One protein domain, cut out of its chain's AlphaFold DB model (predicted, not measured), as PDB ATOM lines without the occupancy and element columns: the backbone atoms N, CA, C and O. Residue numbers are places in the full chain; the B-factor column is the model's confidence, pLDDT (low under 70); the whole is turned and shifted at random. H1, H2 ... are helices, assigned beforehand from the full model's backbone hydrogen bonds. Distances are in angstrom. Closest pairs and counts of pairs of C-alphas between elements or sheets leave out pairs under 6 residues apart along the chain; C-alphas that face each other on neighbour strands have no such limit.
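This is residues 4 to 64 of the 64 residues of the protein "NAD-dependent dihydropyrimidine dehydrogenase, PreA subunit" of Nostoc flagelliforme CCNUN1 (UniProt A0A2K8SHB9). There is little regular structure here: the printed part is a looping chain with two short helices, H1 and H2, in a body of loops, from which residues 52 to 64, with H3, stick out as an arm. The 61 printed residues hold three named helices, in the order H1, H2, H3, and no named strand; the class is all helix, with 18 residues in named elements. The whole is loose, with a radius of gyration of the C-alphas of 15.2 A, and spans 45 by 33 by 19 A.

Residues 4 to 24 hold no named element. H1, residues 25 to 30, and H2, residues 36 to 40, are apart, although a tight link of 5 residues joins them. H3, residues 56 to 62, is apart from both. In H1, H2 and H3 every O i to N i+4 pair is within hydrogen-bond range.

H1 begins at C-alpha 25 (0.013, 29.508, -3.859) and is 8.6 A long. H2 is 6.0 A long. H3 is 10.3 A long and ends at C-alpha 62 (-14.976, 18.322, 34.414).

The two C-alphas farthest apart, those of Ala 26 and Lys 64, are 46.8 A apart. The printed part has no cut. The link from H2 to H3, 15 residues, is long. Mean pLDDT of the printed part is 94.0; Lys 64 is under 70.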
ATOM      1  N   LEU A   4      -8.560  17.739   3.271       94.25
ATOM      2  CA  LEU A   4      -8.479  16.378   3.795       94.25
ATOM      3  C   LEU A   4      -8.669  15.291   2.719       94.25
ATOM      4  O   LEU A   4      -8.079  14.213   2.818       94.25
ATOM      5  N   TYR A   5      -9.468  15.570   1.685       93.50
ATOM      6  CA  TYR A   5      -9.750  14.631   0.595       93.50
ATOM      7  C   TYR A   5      -8.885  14.848  -0.651       93.50
ATOM      8  O   TYR A   5      -8.995  14.062  -1.593       93.50
ATOM      9  N   CYS A   6      -8.000  15.849  -0.674       94.56
ATOM     10  CA  CYS A   6      -7.033  15.991  -1.757       94.56
ATOM     11  C   CYS A   6      -6.007  14.858  -1.665       94.56
ATOM     12  O   CYS A   6      -5.263  14.822  -0.689       94.56
ATOM     13  N   PRO A   7      -5.913  13.930  -2.634       91.94
ATOM     14  CA  PRO A   7      -5.009  12.786  -2.527       91.94
ATOM     15  C   PRO A   7      -3.529  13.195  -2.534       91.94
ATOM     16  O   PRO A   7      -2.724  12.526  -1.886       91.94
ATOM     17  N   VAL A   8      -3.202  14.303  -3.199       94.31
ATOM     18  CA  VAL A   8      -1.836  14.739  -3.529       94.31
ATOM     19  C   VAL A   8      -1.331  15.922  -2.694       94.31
ATOM     20  O   VAL A   8      -0.342  16.528  -3.072       94.31
ATOM     21  N   ASP A   9      -2.000  16.264  -1.586       94.81
ATOM     22  CA  ASP A   9      -1.582  17.367  -0.697       94.81
ATOM     23  C   ASP A   9      -1.484  18.743  -1.401       94.81
ATOM     24  O   ASP A   9      -0.717  19.602  -0.994       94.81
ATOM     25  N   ALA A  10      -2.275  18.978  -2.456       95.56
ATOM     26  CA  ALA A  10      -2.209  20.201  -3.274       95.56
ATOM     27  C   ALA A  10      -3.193  21.306  -2.854       95.56
ATOM     28  O   ALA A  10      -3.260  22.352  -3.493       95.56
ATOM     29  N   LEU A  11      -4.017  21.067  -1.832       96.12
ATOM     30  CA  LEU A  11      -5.022  22.026  -1.383       96.12
ATOM     31  C   LEU A  11      -4.643  22.604  -0.024       96.12
ATOM     32  O   LEU A  11      -4.165  21.884   0.845       96.12
ATOM     33  N   TYR A  12      -4.954  23.880   0.158       95.62
ATOM     34  CA  TYR A  12      -5.002  24.557   1.448       95.62
ATOM     35  C   TYR A  12      -6.393  25.161   1.612       95.62
ATOM     36  O   TYR A  12      -6.931  25.760   0.675       95.62
ATOM     37  N   VAL A  13      -6.992  24.990   2.787       94.12
ATOM     38  CA  VAL A  13      -8.250  25.641   3.149       94.12
ATOM     39  C   VAL A  13      -7.988  26.560   4.336       94.12
ATOM     40  O   VAL A  13      -7.593  26.102   5.405       94.12
ATOM     41  N   ALA A  14      -8.227  27.860   4.149       93.44
ATOM     42  CA  ALA A  14      -8.076  28.840   5.218       93.44
ATOM     43  C   ALA A  14      -9.006  28.511   6.407       93.44
ATOM     44  O   ALA A  14     -10.149  28.102   6.185       93.44
ATOM     45  N   PRO A  15      -8.541  28.691   7.658       91.31
ATOM     46  CA  PRO A  15      -9.321  28.347   8.848       91.31
ATOM     47  C   PRO A  15     -10.521  29.278   9.075       91.31
ATOM     48  O   PRO A  15     -11.533  28.846   9.621       91.31
ATOM     49  N   GLU A  16     -10.430  30.533   8.630       92.06
ATOM     50  CA  GLU A  16     -11.497  31.528   8.755       92.06
ATOM     51  C   GLU A  16     -12.542  31.338   7.643       92.06
ATOM     52  O   GLU A  16     -12.327  31.742   6.500       92.06
ATOM     53  N   SER A  17     -13.685  30.718   7.962       88.75
ATOM     54  CA  SER A  17     -14.743  30.422   6.978       88.75
ATOM     55  C   SER A  17     -15.553  31.639   6.544       88.75
ATOM     56  O   SER A  17     -16.091  31.661   5.437       88.75
ATOM     57  N   ASP A  18     -15.659  32.635   7.421       94.44
ATOM     58  CA  ASP A  18     -16.583  33.763   7.254       94.44
ATOM     59  C   ASP A  18     -15.915  34.967   6.578       94.44
ATOM     60  O   ASP A  18     -16.570  35.956   6.247       94.44
ATOM     61  N   VAL A  19     -14.602  34.885   6.357       94.06
ATOM     62  CA  VAL A  19     -13.792  35.967   5.805       94.06
ATOM     63  C   VAL A  19     -13.140  35.503   4.512       94.06
ATOM     64  O   VAL A  19     -12.493  34.459   4.446       94.06
ATOM     65  N   THR A  20     -13.261  36.320   3.465       91.50
ATOM     66  CA  THR A  20     -12.487  36.093   2.243       91.50
ATOM     67  C   THR A  20     -11.017  36.360   2.534       91.50
ATOM     68  O   THR A  20     -10.603  37.505   2.708       91.50
ATOM     69  N   THR A  21     -10.232  35.290   2.580       91.94
ATOM     70  CA  THR A  21      -8.789  35.358   2.793       91.94
ATOM     71  C   THR A  21      -8.086  35.339   1.440       91.94
ATOM     72  O   THR A  21      -8.247  34.394   0.667       91.94
ATOM     73  N   LEU A  22      -7.314  36.386   1.139       93.38
ATOM     74  CA  LEU A  22      -6.416  36.382  -0.015       93.38
ATOM     75  C   LEU A  22      -5.251  35.433   0.269       93.38
ATOM     76  O   LEU A  22      -4.626  35.520   1.323       93.38
ATOM     77  N   VAL A  23      -4.969  34.536  -0.672       93.12
ATOM     78  CA  VAL A  23      -3.893  33.549  -0.559       93.12
ATOM     79  C   VAL A  23      -3.042  33.544  -1.823       93.12
ATOM     80  O   VAL A  23      -3.554  33.753  -2.924       93.12
ATOM     81  N   ASN A  24      -1.748  33.284  -1.660       96.88
ATOM     82  CA  ASN A  24      -0.801  33.096  -2.752       96.88
ATOM     83  C   ASN A  24      -0.263  31.662  -2.703       96.88
ATOM     84  O   ASN A  24       0.283  31.238  -1.688       96.88
ATOM     85  N   GLU A  25      -0.407  30.912  -3.793       96.31
ATOM     86  CA  GLU A  25       0.013  29.508  -3.859       96.31
ATOM     87  C   GLU A  25       1.514  29.313  -3.595       96.31
ATOM     88  O   GLU A  25       1.886  28.394  -2.868       96.31
ATOM     89  N   ALA A  26       2.369  30.179  -4.143       97.81
ATOM     90  CA  ALA A  26       3.816  30.061  -3.988       97.81
ATOM     91  C   ALA A  26       4.240  30.274  -2.531       97.81
ATOM     92  O   ALA A  26       5.039  29.501  -2.008       97.81
ATOM     93  N   GLU A  27       3.648  31.266  -1.862       97.88
ATOM     94  CA  GLU A  27       3.893  31.523  -0.440       97.88
ATOM     95  C   GLU A  27       3.409  30.347   0.419       97.88
ATOM     96  O   GLU A  27       4.142  29.870   1.282       97.88
ATOM     97  N   LEU A  28       2.207  29.818   0.149       97.12
ATOM     98  CA  LEU A  28       1.666  28.654   0.864       97.12
ATOM     99  C   LEU A  28       2.543  27.408   0.700       97.12
ATOM    100  O   LEU A  28       2.713  26.649   1.656       97.12
ATOM    101  N   ALA A  29       3.078  27.181  -0.500       96.75
ATOM    102  CA  ALA A  29       3.996  26.083  -0.763       96.75
ATOM    103  C   ALA A  29       5.328  26.281  -0.023       96.75
ATOM    104  O   ALA A  29       5.829  25.335   0.580       96.75
ATOM    105  N   GLU A  30       5.868  27.504  -0.020       97.81
ATOM    106  CA  GLU A  30       7.117  27.851   0.667       97.81
ATOM    107  C   GLU A  30       7.031  27.599   2.177       97.81
ATOM    108  O   GLU A  30       7.943  27.011   2.759       97.81
ATOM    109  N   VAL A  31       5.914  27.974   2.809       97.19
ATOM    110  CA  VAL A  31       5.700  27.752   4.251       97.19
ATOM    111  C   VAL A  31       5.134  26.367   4.590       97.19
ATOM    112  O   VAL A  31       4.882  26.077   5.759       97.19
ATOM    113  N   GLY A  32       4.931  25.501   3.592       96.94
ATOM    114  CA  GLY A  32       4.479  24.121   3.788       96.94
ATOM    115  C   GLY A  32       3.021  23.980   4.240       96.94
ATOM    116  O   GLY A  32       2.698  23.043   4.967       96.94
ATOM    117  N   LEU A  33       2.137  24.899   3.840       97.12
ATOM    118  CA  LEU A  33       0.723  24.879   4.237       97.12
ATOM    119  C   LEU A  33      -0.165  23.996   3.353       97.12
ATOM    120  O   LEU A  33      -1.218  23.550   3.814       97.12
ATOM    121  N   LEU A  34       0.238  23.710   2.113       97.56
ATOM    122  CA  LEU A  34      -0.509  22.813   1.225       97.56
ATOM    123  C   LEU A  34      -0.575  21.395   1.821       97.56
ATOM    124  O   LEU A  34       0.449  20.780   2.106       97.56
ATOM    125  N   GLY A  35      -1.792  20.893   2.056       96.25
ATOM    126  CA  GLY A  35      -2.047  19.588   2.675       96.25
ATOM    127  C   GLY A  35      -1.682  19.492   4.161       96.25
ATOM    128  O   GLY A  35      -1.809  18.415   4.755       96.25
ATOM    129  N   SER A  36      -1.253  20.595   4.781       96.19
ATOM    130  CA  SER A  36      -0.767  20.615   6.163       96.19
ATOM    131  C   SER A  36      -1.812  20.135   7.167       96.19
ATOM    132  O   SER A  36      -1.472  19.429   8.114       96.19
ATOM    133  N   TYR A  37      -3.097  20.420   6.954       95.69
ATOM    134  CA  TYR A  37      -4.156  19.933   7.832       95.69
ATOM    135  C   TYR A  37      -4.243  18.405   7.815       95.69
ATOM    136  O   TYR A  37      -4.333  17.773   8.870       95.69
ATOM    137  N   ARG A  38      -4.181  17.801   6.620       95.12
ATOM    138  CA  ARG A  38      -4.225  16.342   6.442       95.12
ATOM    139  C   ARG A  38      -3.033  15.668   7.123       95.12
ATOM    140  O   ARG A  38      -3.206  14.617   7.745       95.12
ATOM    141  N   GLU A  39      -1.859  16.287   7.031       95.25
ATOM    142  CA  GLU A  39      -0.632  15.841   7.694       95.25
ATOM    143  C   GLU A  39      -0.742  15.950   9.223       95.25
ATOM    144  O   GLU A  39      -0.555  14.957   9.925       95.25
ATOM    145  N   ASN A  40      -1.154  17.110   9.742       95.38
ATOM    146  CA  ASN A  40      -1.218  17.403  11.178       95.38
ATOM    147  C   ASN A  40      -2.150  16.466  11.960       95.38
ATOM    148  O   ASN A  40      -1.880  16.128  13.116       95.38
ATOM    149  N   ILE A  41      -3.255  16.029  11.352       95.00
ATOM    150  CA  ILE A  41      -4.181  15.086  11.998       95.00
ATOM    151  C   ILE A  41      -3.832  13.614  11.717       95.00
ATOM    152  O   ILE A  41      -4.459  12.699  12.266       95.00
ATOM    153  N   GLY A  42      -2.849  13.374  10.845       95.56
ATOM    154  CA  GLY A  42      -2.435  12.049  10.404       95.56
ATOM    155  C   GLY A  42      -3.506  11.315   9.598       95.56
ATOM    156  O   GLY A  42      -3.726  10.121   9.813       95.56
ATOM    157  N   TRP A  43      -4.204  12.015   8.697       94.00
ATOM    158  CA  TRP A  43      -5.294  11.440   7.907       94.00
ATOM    159  C   TRP A  43      -4.804  10.800   6.604       94.00
ATOM    160  O   TRP A  43      -4.165  11.433   5.766       94.00
ATOM    161  N   GLY A  44      -5.176   9.539   6.386       90.75
ATOM    162  CA  GLY A  44      -4.901   8.807   5.151       90.75
ATOM    163  C   GLY A  44      -3.960   7.619   5.333       90.75
ATOM    164  O   GLY A  44      -3.512   7.289   6.430       90.75
ATOM    165  N   HIS A  45      -3.697   6.925   4.229       88.50
ATOM    166  CA  HIS A  45      -2.899   5.703   4.245       88.50
ATOM    167  C   HIS A  45      -1.449   5.987   4.669       88.50
ATOM    168  O   HIS A  45      -0.867   6.981   4.244       88.50
ATOM    169  N   LYS A  46      -0.868   5.094   5.483       90.12
ATOM    170  CA  LYS A  46       0.511   5.177   6.015       90.12
ATOM    171  C   LYS A  46       0.811   6.384   6.918       90.12
ATOM    172  O   LYS A  46       1.971   6.588   7.262       90.12
ATOM    173  N   ARG A  47      -0.201   7.136   7.352       93.06
ATOM    174  CA  ARG A  47      -0.052   8.190   8.364       93.06
ATOM    175  C   ARG A  47      -0.489   7.695   9.740       93.06
ATOM    176  O   ARG A  47      -1.281   6.758   9.854       93.06
ATOM    177  N   THR A  48       0.047   8.319  10.786       95.31
ATOM    178  CA  THR A  48      -0.310   8.006  12.175       95.31
ATOM    179  C   THR A  48      -1.257   9.069  12.700       95.31
ATOM    180  O   THR A  48      -0.866  10.222  12.832       95.31
ATOM    181  N   SER A  49      -2.494   8.682  13.015       95.88
ATOM    182  CA  SER A  49      -3.493   9.616  13.537       95.88
ATOM    183  C   SER A  49      -3.071  10.214  14.883       95.88
ATOM    184  O   SER A  49      -2.671   9.488  15.798       95.88
ATOM    185  N   THR A  50      -3.250  11.527  15.027       95.75
ATOM    186  CA  THR A  50      -2.982  12.263  16.273       95.75
ATOM    187  C   THR A  50      -4.170  12.274  17.238       95.75
ATOM    188  O   THR A  50      -4.043  12.765  18.356       95.75
ATOM    189  N   ALA A  51      -5.299  11.644  16.885       93.19
ATOM    190  CA  ALA A  51      -6.522  11.642  17.695       93.19
ATOM    191  C   ALA A  51      -6.323  11.115  19.130       93.19
ATOM    192  O   ALA A  51      -7.006  11.547  20.050       93.19
ATOM    193  N   LYS A  52      -5.366  10.202  19.354       92.75
ATOM    194  CA  LYS A  52      -5.043   9.693  20.702       92.75
ATOM    195  C   LYS A  52      -4.391  10.733  21.618       92.75
ATOM    196  O   LYS A  52      -4.402  10.543  22.830       92.75
ATOM    197  N   ALA A  53      -3.785  11.776  21.053       94.31
ATOM    198  CA  ALA A  53      -3.162  12.853  21.813       94.31
ATOM    199  C   ALA A  53      -4.182  13.906  22.279       94.31
ATOM    200  O   ALA A  53      -3.874  14.693  23.170       94.31
ATOM    201  N   ASP A  54      -5.394  13.911  21.713       93.81
ATOM    202  CA  ASP A  54      -6.452  14.838  22.100       93.81
ATOM    203  C   ASP A  54      -7.010  14.487  23.491       93.81
ATOM    204  O   ASP A  54      -7.621  13.438  23.712       93.81
ATOM    205  N   GLN A  55      -6.793  15.388  24.451       95.44
ATOM    206  CA  GLN A  55      -7.270  15.267  25.830       95.44
ATOM    207  C   GLN A  55      -8.487  16.150  26.132       95.44
ATOM    208  O   GLN A  55      -8.915  16.213  27.286       95.44
ATOM    209  N   THR A  56      -9.092  16.790  25.127       94.31
ATOM    210  CA  THR A  56     -10.250  17.690  25.292       94.31
ATOM    211  C   THR A  56     -11.396  17.008  26.044       94.31
ATOM    212  O   THR A  56     -12.080  17.628  26.859       94.31
ATOM    213  N   PHE A  57     -11.552  15.690  25.876       93.88
ATOM    214  CA  PHE A  57     -12.545  14.895  26.603       93.88
ATOM    215  C   PHE A  57     -12.396  14.944  28.134       93.88
ATOM    216  O   PHE A  57     -13.384  14.751  28.840       93.88
ATOM    217  N   GLN A  58     -11.192  15.180  28.667       95.19
ATOM    218  CA  GLN A  58     -10.971  15.308  30.110       95.19
ATOM    219  C   GLN A  58     -11.533  16.627  30.641       95.19
ATOM    220  O   GLN A  58     -12.170  16.631  31.690       95.19
ATOM    221  N   ILE A  59     -11.373  17.717  29.886       94.75
ATOM    222  CA  ILE A  59     -11.960  19.023  30.216       94.75
ATOM    223  C   ILE A  59     -13.488  18.923  30.160       94.75
ATOM    224  O   ILE A  59     -14.168  19.275  31.120       94.75
ATOM    225  N   LEU A  60     -14.035  18.345  29.085       95.31
ATOM    226  CA  LEU A  60     -15.485  18.170  28.920       95.31
ATOM    227  C   LEU A  60     -16.124  17.340  30.045       95.31
ATOM    228  O   LEU A  60     -17.279  17.568  30.400       95.31
ATOM    229  N   LYS A  61     -15.388  16.384  30.626       94.88
ATOM    230  CA  LYS A  61     -15.843  15.617  31.797       94.88
ATOM    231  C   LYS A  61     -15.911  16.452  33.077       94.88
ATOM    232  O   LYS A  61     -16.744  16.144  33.918       94.88
ATOM    233  N   GLN A  62     -15.047  17.455  33.228       93.44
ATOM    234  CA  GLN A  62     -14.976  18.322  34.414       93.44
ATOM    235  C   GLN A  62     -15.998  19.465  34.392       93.44
ATOM    236  O   GLN A  62     -16.259  20.067  35.426       93.44
ATOM    237  N   MET A  63     -16.570  19.776  33.227       91.12
ATOM    238  CA  MET A  63     -17.597  20.815  33.065       91.12
ATOM    239  C   MET A  63     -19.027  20.317  33.355       91.12
ATOM    240  O   MET A  63     -19.982  21.063  33.147       91.12
ATOM    241  N   LYS A  64     -19.179  19.060  33.787       64.56
ATOM    242  CA  LYS A  64     -20.435  18.481  34.284       64.56
ATOM    243  C   LYS A  64     -20.507  18.589  35.798       64.56
ATOM    244  O   LYS A  64     -21.631  18.828  36.285       64.56
TER     245      LYS A  64